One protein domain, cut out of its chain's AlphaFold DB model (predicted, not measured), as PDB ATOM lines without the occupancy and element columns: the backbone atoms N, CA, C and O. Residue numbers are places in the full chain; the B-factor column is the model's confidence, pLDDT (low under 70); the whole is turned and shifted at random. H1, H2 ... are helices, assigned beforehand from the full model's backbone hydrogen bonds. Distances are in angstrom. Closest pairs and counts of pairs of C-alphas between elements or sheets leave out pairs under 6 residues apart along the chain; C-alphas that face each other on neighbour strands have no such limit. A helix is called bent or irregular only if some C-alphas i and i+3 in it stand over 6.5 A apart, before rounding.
ATOM      1  N   THR A  15     264.469 355.650 278.793       85.38
ATOM      2  CA  THR A  15     263.217 355.716 278.037       85.38
ATOM      3  C   THR A  15     262.894 357.165 277.678       85.38
ATOM      4  O   THR A  15     263.271 358.101 278.390       85.38
ATOM      5  N   VAL A  16     262.140 357.359 276.595       84.81
ATOM      6  CA  VAL A  16     261.643 358.686 276.196       84.81
ATOM      7  C   VAL A  16     260.857 359.351 277.335       84.81
ATOM      8  O   VAL A  16     260.995 360.552 277.560       84.81
ATOM      9  N   GLU A  17     260.101 358.570 278.108       84.00
ATOM     10  CA  GLU A  17     259.336 359.050 279.264       84.00
ATOM     11  C   GLU A  17     260.241 359.605 280.377       84.00
ATOM     12  O   GLU A  17     259.980 360.677 280.930       84.00
ATOM     13  N   ASN A  18     261.364 358.938 280.658       86.75
ATOM     14  CA  ASN A  18     262.337 359.428 281.634       86.75
ATOM     15  C   ASN A  18     262.991 360.735 281.164       86.75
ATOM     16  O   ASN A  18     263.127 361.671 281.952       86.75
ATOM     17  N   LEU A  19     263.324 360.849 279.873       87.19
ATOM     18  CA  LEU A  19     263.885 362.082 279.309       87.19
ATOM     19  C   LEU A  19     262.872 363.239 279.320       87.19
ATOM     20  O   LEU A  19     263.252 364.380 279.594       87.19
ATOM     21  N   LYS A  20     261.579 362.961 279.097       87.75
ATOM     22  CA  LYS A  20     260.489 363.947 279.225       87.75
ATOM     23  C   LYS A  20     260.364 364.456 280.663       87.75
ATOM     24  O   LYS A  20     260.291 365.669 280.871       87.75
ATOM     25  N   LYS A  21     260.429 363.563 281.659       87.38
ATOM     26  CA  LYS A  21     260.446 363.940 283.085       87.38
ATOM     27  C   LYS A  21     261.659 364.806 283.433       87.38
ATOM     28  O   LYS A  21     261.486 365.855 284.045       87.38
ATOM     29  N   MET A  22     262.856 364.427 282.977       87.50
ATOM     30  CA  MET A  22     264.089 365.204 283.185       87.50
ATOM     31  C   MET A  22     264.040 366.587 282.531       87.50
ATOM     32  O   MET A  22     264.514 367.568 283.100       87.50
ATOM     33  N   ARG A  23     263.437 366.697 281.342       89.38
ATOM     34  CA  ARG A  23     263.245 367.984 280.664       89.38
ATOM     35  C   ARG A  23     262.338 368.896 281.484       89.38
ATOM     36  O   ARG A  23     262.660 370.067 281.658       89.38
ATOM     37  N   ASN A  24     261.219 368.368 281.977       86.94
ATOM     38  CA  ASN A  24     260.231 369.153 282.716       86.94
ATOM     39  C   ASN A  24     260.733 369.573 284.110       86.94
ATOM     40  O   ASN A  24     260.319 370.615 284.606       86.94
ATOM     41  N   SER A  25     261.635 368.803 284.728       86.81
ATOM     42  CA  SER A  25     262.246 369.150 286.019       86.81
ATOM     43  C   SER A  25     263.490 370.043 285.907       86.81
ATOM     44  O   SER A  25     263.914 370.631 286.905       86.81
ATOM     45  N   SER A  26     264.084 370.182 284.716       85.75
ATOM     46  CA  SER A  26     265.296 370.981 284.517       85.75
ATOM     47  C   SER A  26     265.014 372.487 284.498       85.75
ATOM     48  O   SER A  26     264.275 372.995 283.650       85.75
ATOM     49  N   LYS A  27     265.696 373.232 285.379       82.31
ATOM     50  CA  LYS A  27     265.696 374.706 285.385       82.31
ATOM     51  C   LYS A  27     266.597 375.312 284.302       82.31
ATOM     52  O   LYS A  27     266.318 376.426 283.861       82.31
ATOM     53  N   ASP A  28     267.599 374.576 283.823       84.88
ATOM     54  CA  ASP A  28     268.521 375.029 282.778       84.88
ATOM     55  C   ASP A  28     267.887 374.944 281.378       84.88
ATOM     56  O   ASP A  28     267.439 373.877 280.941       84.88
ATOM     57  N   GLU A  29     267.857 376.079 280.672       85.56
ATOM     58  CA  GLU A  29     267.338 376.190 279.306       85.56
ATOM     59  C   GLU A  29     268.156 375.355 278.317       85.56
ATOM     60  O   GLU A  29     267.585 374.739 277.415       85.56
ATOM     61  N   PHE A  30     269.479 375.277 278.497       86.38
ATOM     62  CA  PHE A  30     270.341 374.503 277.609       86.38
ATOM     63  C   PHE A  30     270.018 373.011 277.697       86.38
ATOM     64  O   PHE A  30     269.695 372.393 276.680       86.38
ATOM     65  N   ALA A  31     269.986 372.454 278.910       87.06
ATOM     66  CA  ALA A  31     269.579 371.072 279.143       87.06
ATOM     67  C   ALA A  31     268.178 370.761 278.576       87.06
ATOM     68  O   ALA A  31     267.986 369.716 277.947       87.06
ATOM     69  N   ARG A  32     267.200 371.673 278.727       89.69
ATOM     70  CA  ARG A  32     265.853 371.504 278.142       89.69
ATOM     71  C   ARG A  32     265.890 371.443 276.617       89.69
ATOM     72  O   ARG A  32     265.215 370.598 276.026       89.69
ATOM     73  N   ASN A  33     266.680 372.308 275.986       91.25
ATOM     74  CA  ASN A  33     266.817 372.369 274.533       91.25
ATOM     75  C   ASN A  33     267.504 371.112 273.971       91.25
ATOM     76  O   ASN A  33     267.043 370.571 272.964       91.25
ATOM     77  N   VAL A  34     268.547 370.604 274.641       89.88
ATOM     78  CA  VAL A  34     269.227 369.353 274.260       89.88
ATOM     79  C   VAL A  34     268.277 368.159 274.383       89.88
ATOM     80  O   VAL A  34     268.114 367.415 273.417       89.88
ATOM     81  N   LEU A  35     267.586 368.007 275.521       91.19
ATOM     82  CA  LEU A  35     266.623 366.916 275.728       91.19
ATOM     83  C   LEU A  35     265.488 366.956 274.704       91.19
ATOM     84  O   LEU A  35     265.127 365.927 274.143       91.19
ATOM     85  N   THR A  36     264.954 368.143 274.416       90.69
ATOM     86  CA  THR A  36     263.876 368.307 273.434       90.69
ATOM     87  C   THR A  36     264.332 367.930 272.027       90.69
ATOM     88  O   THR A  36     263.626 367.200 271.338       90.69
ATOM     89  N   ALA A  37     265.532 368.356 271.617       91.12
ATOM     90  CA  ALA A  37     266.086 367.996 270.314       91.12
ATOM     91  C   ALA A  37     266.309 366.481 270.171       91.12
ATOM     92  O   ALA A  37     266.018 365.922 269.116       91.12
ATOM     93  N   VAL A  38     266.790 365.815 271.225       91.06
ATOM     94  CA  VAL A  38     267.019 364.362 271.241       91.06
ATOM     95  C   VAL A  38     265.699 363.594 271.204       91.06
ATOM     96  O   VAL A  38     265.551 362.707 270.368       91.06
ATOM     97  N   ILE A  39     264.729 363.957 272.049       90.56
ATOM     98  CA  ILE A  39     263.405 363.314 272.097       90.56
ATOM     99  C   ILE A  39     262.709 363.438 270.741       90.56
ATOM    100  O   ILE A  39     262.358 362.425 270.142       90.56
ATOM    101  N   MET A  40     262.578 364.662 270.217       90.25
ATOM    102  CA  MET A  40     261.888 364.894 268.947       90.25
ATOM    103  C   MET A  40     262.588 364.181 267.790       90.25
ATOM    104  O   MET A  40     261.919 363.647 266.904       90.25
ATOM    105  N   ARG A  41     263.929 364.149 267.786       91.25
ATOM    106  CA  ARG A  41     264.670 363.469 266.723       91.25
ATOM    107  C   ARG A  41     264.542 361.950 266.805       91.25
ATOM    108  O   ARG A  41     264.457 361.320 265.755       91.25
ATOM    109  N   TYR A  42     264.519 361.382 268.008       87.62
ATOM    110  CA  TYR A  42     264.298 359.951 268.229       87.62
ATOM    111  C   TYR A  42     262.871 359.525 267.847       87.62
ATOM    112  O   TYR A  42     262.684 358.460 267.273       87.62
ATOM    113  N   GLU A  43     261.877 360.391 268.069       86.12
ATOM    114  CA  GLU A  43     260.485 360.205 267.623       86.12
ATOM    115  C   GLU A  43     260.292 360.419 266.099       86.12
ATOM    116  O   GLU A  43     259.176 360.319 265.600       86.12
ATOM    117  N   GLY A  44     261.363 360.697 265.340       83.69
ATOM    118  CA  GLY A  44     261.350 360.742 263.869       83.69
ATOM    119  C   GLY A  44     261.240 362.135 263.239       83.69
ATOM    120  O   GLY A  44     261.328 362.257 262.016       83.69
ATOM    121  N   ASN A  45     261.126 363.204 264.034       87.69
ATOM    122  CA  ASN A  45     260.985 364.568 263.511       87.69
ATOM    123  C   ASN A  45     262.250 365.025 262.765       87.69
ATOM    124  O   ASN A  45     263.386 364.688 263.128       87.69
ATOM    125  N   SER A  46     262.085 365.838 261.723       87.25
ATOM    126  CA  SER A  46     263.210 366.367 260.954       87.25
ATOM    127  C   SER A  46     263.982 367.434 261.740       87.25
ATOM    128  O   SER A  46     263.438 368.199 262.533       87.25
ATOM    129  N   THR A  47     265.286 367.562 261.470       85.69
ATOM    130  CA  THR A  47     266.114 368.632 262.071       85.69
ATOM    131  C   THR A  47     265.610 370.045 261.750       85.69
ATOM    132  O   THR A  47     265.909 370.978 262.493       85.69
ATOM    133  N   ILE A  48     264.840 370.210 260.668       86.25
ATOM    134  CA  ILE A  48     264.243 371.489 260.269       86.25
ATOM    135  C   ILE A  48     263.056 371.821 261.177       86.25
ATOM    136  O   ILE A  48     262.977 372.935 261.690       86.25
ATOM    137  N   GLU A  49     262.171 370.864 261.435       85.44
ATOM    138  CA  GLU A  49     261.032 371.045 262.345       85.44
ATOM    139  C   GLU A  49     261.500 371.330 263.771       85.44
ATOM    140  O   GLU A  49     261.043 372.286 264.390       85.44
ATOM    141  N   ILE A  50     262.500 370.583 264.249       89.69
ATOM    142  CA  ILE A  50     263.096 370.800 265.573       89.69
ATOM    143  C   ILE A  50     263.709 372.204 265.672       89.69
ATOM    144  O   ILE A  50     263.574 372.871 266.695       89.69
ATOM    145  N   SER A  51     264.357 372.684 264.605       90.62
ATOM    146  CA  SER A  51     264.945 374.031 264.577       90.62
ATOM    147  C   SER A  51     263.891 375.136 264.699       90.62
ATOM    148  O   SER A  51     264.085 376.081 265.465       90.62
ATOM    149  N   LYS A  52     262.744 374.974 264.022       89.25
ATOM    150  CA  LYS A  52     261.600 375.891 264.116       89.25
ATOM    151  C   LYS A  52     260.956 375.835 265.500       89.25
ATOM    152  O   LYS A  52     260.665 376.880 266.064       89.25
ATOM    153  N   PHE A  53     260.802 374.637 266.062       89.94
ATOM    154  CA  PHE A  53     260.219 374.435 267.388       89.94
ATOM    155  C   PHE A  53     261.061 375.064 268.509       89.94
ATOM    156  O   PHE A  53     260.526 375.724 269.392       89.94
ATOM    157  N   LEU A  54     262.387 374.898 268.460       89.56
ATOM    158  CA  LEU A  54     263.304 375.447 269.466       89.56
ATOM    159  C   LEU A  54     263.711 376.905 269.207       89.56
ATOM    160  O   LEU A  54     264.457 377.470 270.006       89.56
ATOM    161  N   LEU A  55     263.285 377.499 268.085       90.06
ATOM    162  CA  LEU A  55     263.744 378.812 267.613       90.06
ATOM    163  C   LEU A  55     265.285 378.915 267.578       90.06
ATOM    164  O   LEU A  55     265.875 379.929 267.952       90.06
ATOM    165  N   LYS A  56     265.962 377.837 267.154       89.62
ATOM    166  CA  LYS A  56     267.430 377.765 267.021       89.62
ATOM    167  C   LYS A  56     267.827 377.432 265.588       89.62
ATOM    168  O   LYS A  56     267.043 376.906 264.807       89.62
ATOM    169  N   THR A  57     269.087 377.685 265.243       87.69
ATOM    170  CA  THR A  57     269.606 377.320 263.919       87.69
ATOM    171  C   THR A  57     269.693 375.801 263.749       87.69
ATOM    172  O   THR A  57     269.931 375.056 264.706       87.69
ATOM    173  N   LYS A  58     269.590 375.327 262.501       85.12
ATOM    174  CA  LYS A  58     269.785 373.909 262.154       85.12
ATOM    175  C   LYS A  58     271.138 373.373 262.647       85.12
ATOM    176  O   LYS A  58     271.208 372.245 263.131       85.12
ATOM    177  N   SER A  59     272.195 374.182 262.572       84.69
ATOM    178  CA  SER A  59     273.540 373.820 263.043       84.69
ATOM    179  C   SER A  59     273.582 373.573 264.552       84.69
ATOM    180  O   SER A  59     274.200 372.608 264.995       84.69
ATOM    181  N   THR A  60     272.872 374.386 265.338       84.75
ATOM    182  CA  THR A  60     272.744 374.212 266.793       84.75
ATOM    183  C   THR A  60     272.014 372.913 267.144       84.75
ATOM    184  O   THR A  60     272.480 372.159 267.994       84.75
ATOM    185  N   VAL A  61     270.917 372.595 266.451       87.44
ATOM    186  CA  VAL A  61     270.174 371.338 266.664       87.44
ATOM    187  C   VAL A  61     271.031 370.117 266.319       87.44
ATOM    188  O   VAL A  61     271.075 369.151 267.079       87.44
ATOM    189  N   ILE A  62     271.766 370.166 265.203       87.31
ATOM    190  CA  ILE A  62     272.721 369.112 264.829       87.31
ATOM    191  C   ILE A  62     273.794 368.950 265.911       87.31
ATOM    192  O   ILE A  62     274.156 367.823 266.240       87.31
ATOM    193  N   HIS A  63     274.295 370.053 266.473       86.94
ATOM    194  CA  HIS A  63     275.271 370.017 267.557       86.94
ATOM    195  C   HIS A  63     274.716 369.323 268.811       86.94
ATOM    196  O   HIS A  63     275.399 368.459 269.355       86.94
ATOM    197  N   TYR A  64     273.474 369.612 269.221       90.62
ATOM    198  CA  TYR A  64     272.833 368.924 270.350       90.62
ATOM    199  C   TYR A  64     272.758 367.409 270.137       90.62
ATOM    200  O   TYR A  64     273.143 366.645 271.019       90.62
ATOM    201  N   ILE A  65     272.340 366.972 268.943       87.94
ATOM    202  CA  ILE A  65     272.224 365.545 268.602       87.94
ATOM    203  C   ILE A  65     273.608 364.875 268.562       87.94
ATOM    204  O   ILE A  65     273.777 363.783 269.098       87.94
ATOM    205  N   LYS A  66     274.625 365.532 267.984       86.88
ATOM    206  CA  LYS A  66     276.011 365.025 267.989       86.88
ATOM    207  C   LYS A  66     276.562 364.885 269.405       86.88
ATOM    208  O   LYS A  66     277.158 363.861 269.722       86.88
ATOM    209  N   SER A  67     276.362 365.910 270.229       84.19
ATOM    210  CA  SER A  67     276.818 365.927 271.617       84.19
ATOM    211  C   SER A  67     276.178 364.774 272.392       84.19
ATOM    212  O   SER A  67     276.890 363.953 272.971       84.19
ATOM    213  N   TRP A  68     274.857 364.609 272.276       87.50
ATOM    214  CA  TRP A  68     274.138 363.485 272.875       87.50
ATOM    215  C   TRP A  68     274.678 362.122 272.428       87.50
ATOM    216  O   TRP A  68     275.012 361.298 273.271       87.50
ATOM    217  N   ASN A  69     274.835 361.898 271.122       86.94
ATOM    218  CA  ASN A  69     275.334 360.625 270.587       86.94
ATOM    219  C   ASN A  69     276.776 360.294 271.003       86.94
ATOM    220  O   ASN A  69     277.206 359.156 270.837       86.94
ATOM    221  N   SER A  70     277.545 361.283 271.467       82.44
ATOM    222  CA  SER A  70     278.930 361.082 271.903       82.44
ATOM    223  C   SER A  70     279.046 360.770 273.395       82.44
ATOM    224  O   SER A  70     279.855 359.929 273.779       82.44
ATOM    225  N   VAL A  71     278.251 361.434 274.247       81.88
ATOM    226  CA  VAL A  71     278.452 361.414 275.709       81.88
ATOM    227  C   VAL A  71     277.165 361.252 276.535       81.88
ATOM    228  O   VAL A  71     277.219 361.288 277.769       81.88
ATOM    229  N   GLY A  72     276.005 361.079 275.893       86.19
ATOM    230  CA  GLY A  72     274.706 360.887 276.544       86.19
ATOM    231  C   GLY A  72     274.335 362.035 277.487       86.19
ATOM    232  O   GLY A  72     274.442 363.207 277.133       86.19
ATOM    233  N   LEU A  73     273.953 361.714 278.728       84.50
ATOM    234  CA  LEU A  73     273.533 362.698 279.740       84.50
ATOM    235  C   LEU A  73     274.574 363.784 280.053       84.50
ATOM    236  O   LEU A  73     274.203 364.872 280.493       84.50
ATOM    237  N   LYS A  74     275.871 363.541 279.815       80.00
ATOM    238  CA  LYS A  74     276.897 364.582 279.999       80.00
ATOM    239  C   LYS A  74     276.720 365.750 279.016       80.00
ATOM    240  O   LYS A  74     277.165 366.850 279.325       80.00
ATOM    241  N   ALA A  75     276.014 365.543 277.900       82.25
ATOM    242  CA  ALA A  75     275.680 366.577 276.919       82.25
ATOM    243  C   ALA A  75     274.690 367.630 277.444       82.25
ATOM    244  O   ALA A  75     274.493 368.651 276.793       82.25
TER     245      ALA A  75
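What this domain is: This is residues 15 to 75 of the 356 residues of an uncharacterized protein of Clostridium beijerinckii (strain ATCC 51743 / NCIMB 8052) (UniProt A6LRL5). H2 forms the core of a small rounded body: H1 lies beside it as a hairpin partner, H3 packs on its later residues from the other side, and H4 crosses it nearly at right angles before kinking near residue 69. The printed part has 61 residues with four named helices, H1, H2, H3 and H4 in chain order, and no named strand; its class is all helix. It is compact, with a radius of gyration of the C-alphas of 10.5 A and spans of 25 by 22 by 22 A.

Where its parts are: Find C-alpha 16 at (261.643, 358.686, 276.196), where H1 begins; it runs to residue 25, 14.4 A. H2 holds residues 29 to 42, 19.9 A, and H3 residues 47 to 53, 9.8 A. H4, residues 58 to 75, spans 17.5 A and ends at C-alpha 75, (275.680, 366.577, 276.919). It is irregular, with C-alphas 70 and 73 9.7 A apart, and its line is a rough one.

How they stand to each other: Start at the hub, H2, which touches three helices in mostly crossed packing, where one of four touching pairs has a shallow tilt. The closest C-alphas are those of Arg 23 and Arg 32 for H1 and H2, Ala 37 and Ile 50 for H2 and H3, Val 34 and Tyr 64 for H2 and H4, and Ser 51 and Lys 58 for H3 and H4. H1 and H2 touch at Arg 23 and Arg 32, 5.1 A, at a shallow tilt of 17 degrees, opposite ways. H2 touches H3, with its residues 37 to 41 alone, at Ala 37 and Ile 50, 6.3 A, at a steep tilt of 47 degrees, opposite ways. H2 and H4 touch at Val 34 and Tyr 64, 5.3 A, about perpendicular at 85 degrees. H4 touches H3, with its residues 58 to 62 alone, at Ser 51 and Lys 58, 5.4 A, about perpendicular at 84 degrees. H1 is apart from H3 and H4. In H1, H2 and H3 every O i to N i+4 pair is within hydrogen-bond range; in H4, 11 of 14.

The domain as a whole: The two farthest C-alphas, Thr 15 and Thr 57, are 26.6 A apart. The printed part has no cut, and its three links between helices are tight. Mean pLDDT of the printed part is 87.2, and no printed residue is under 70.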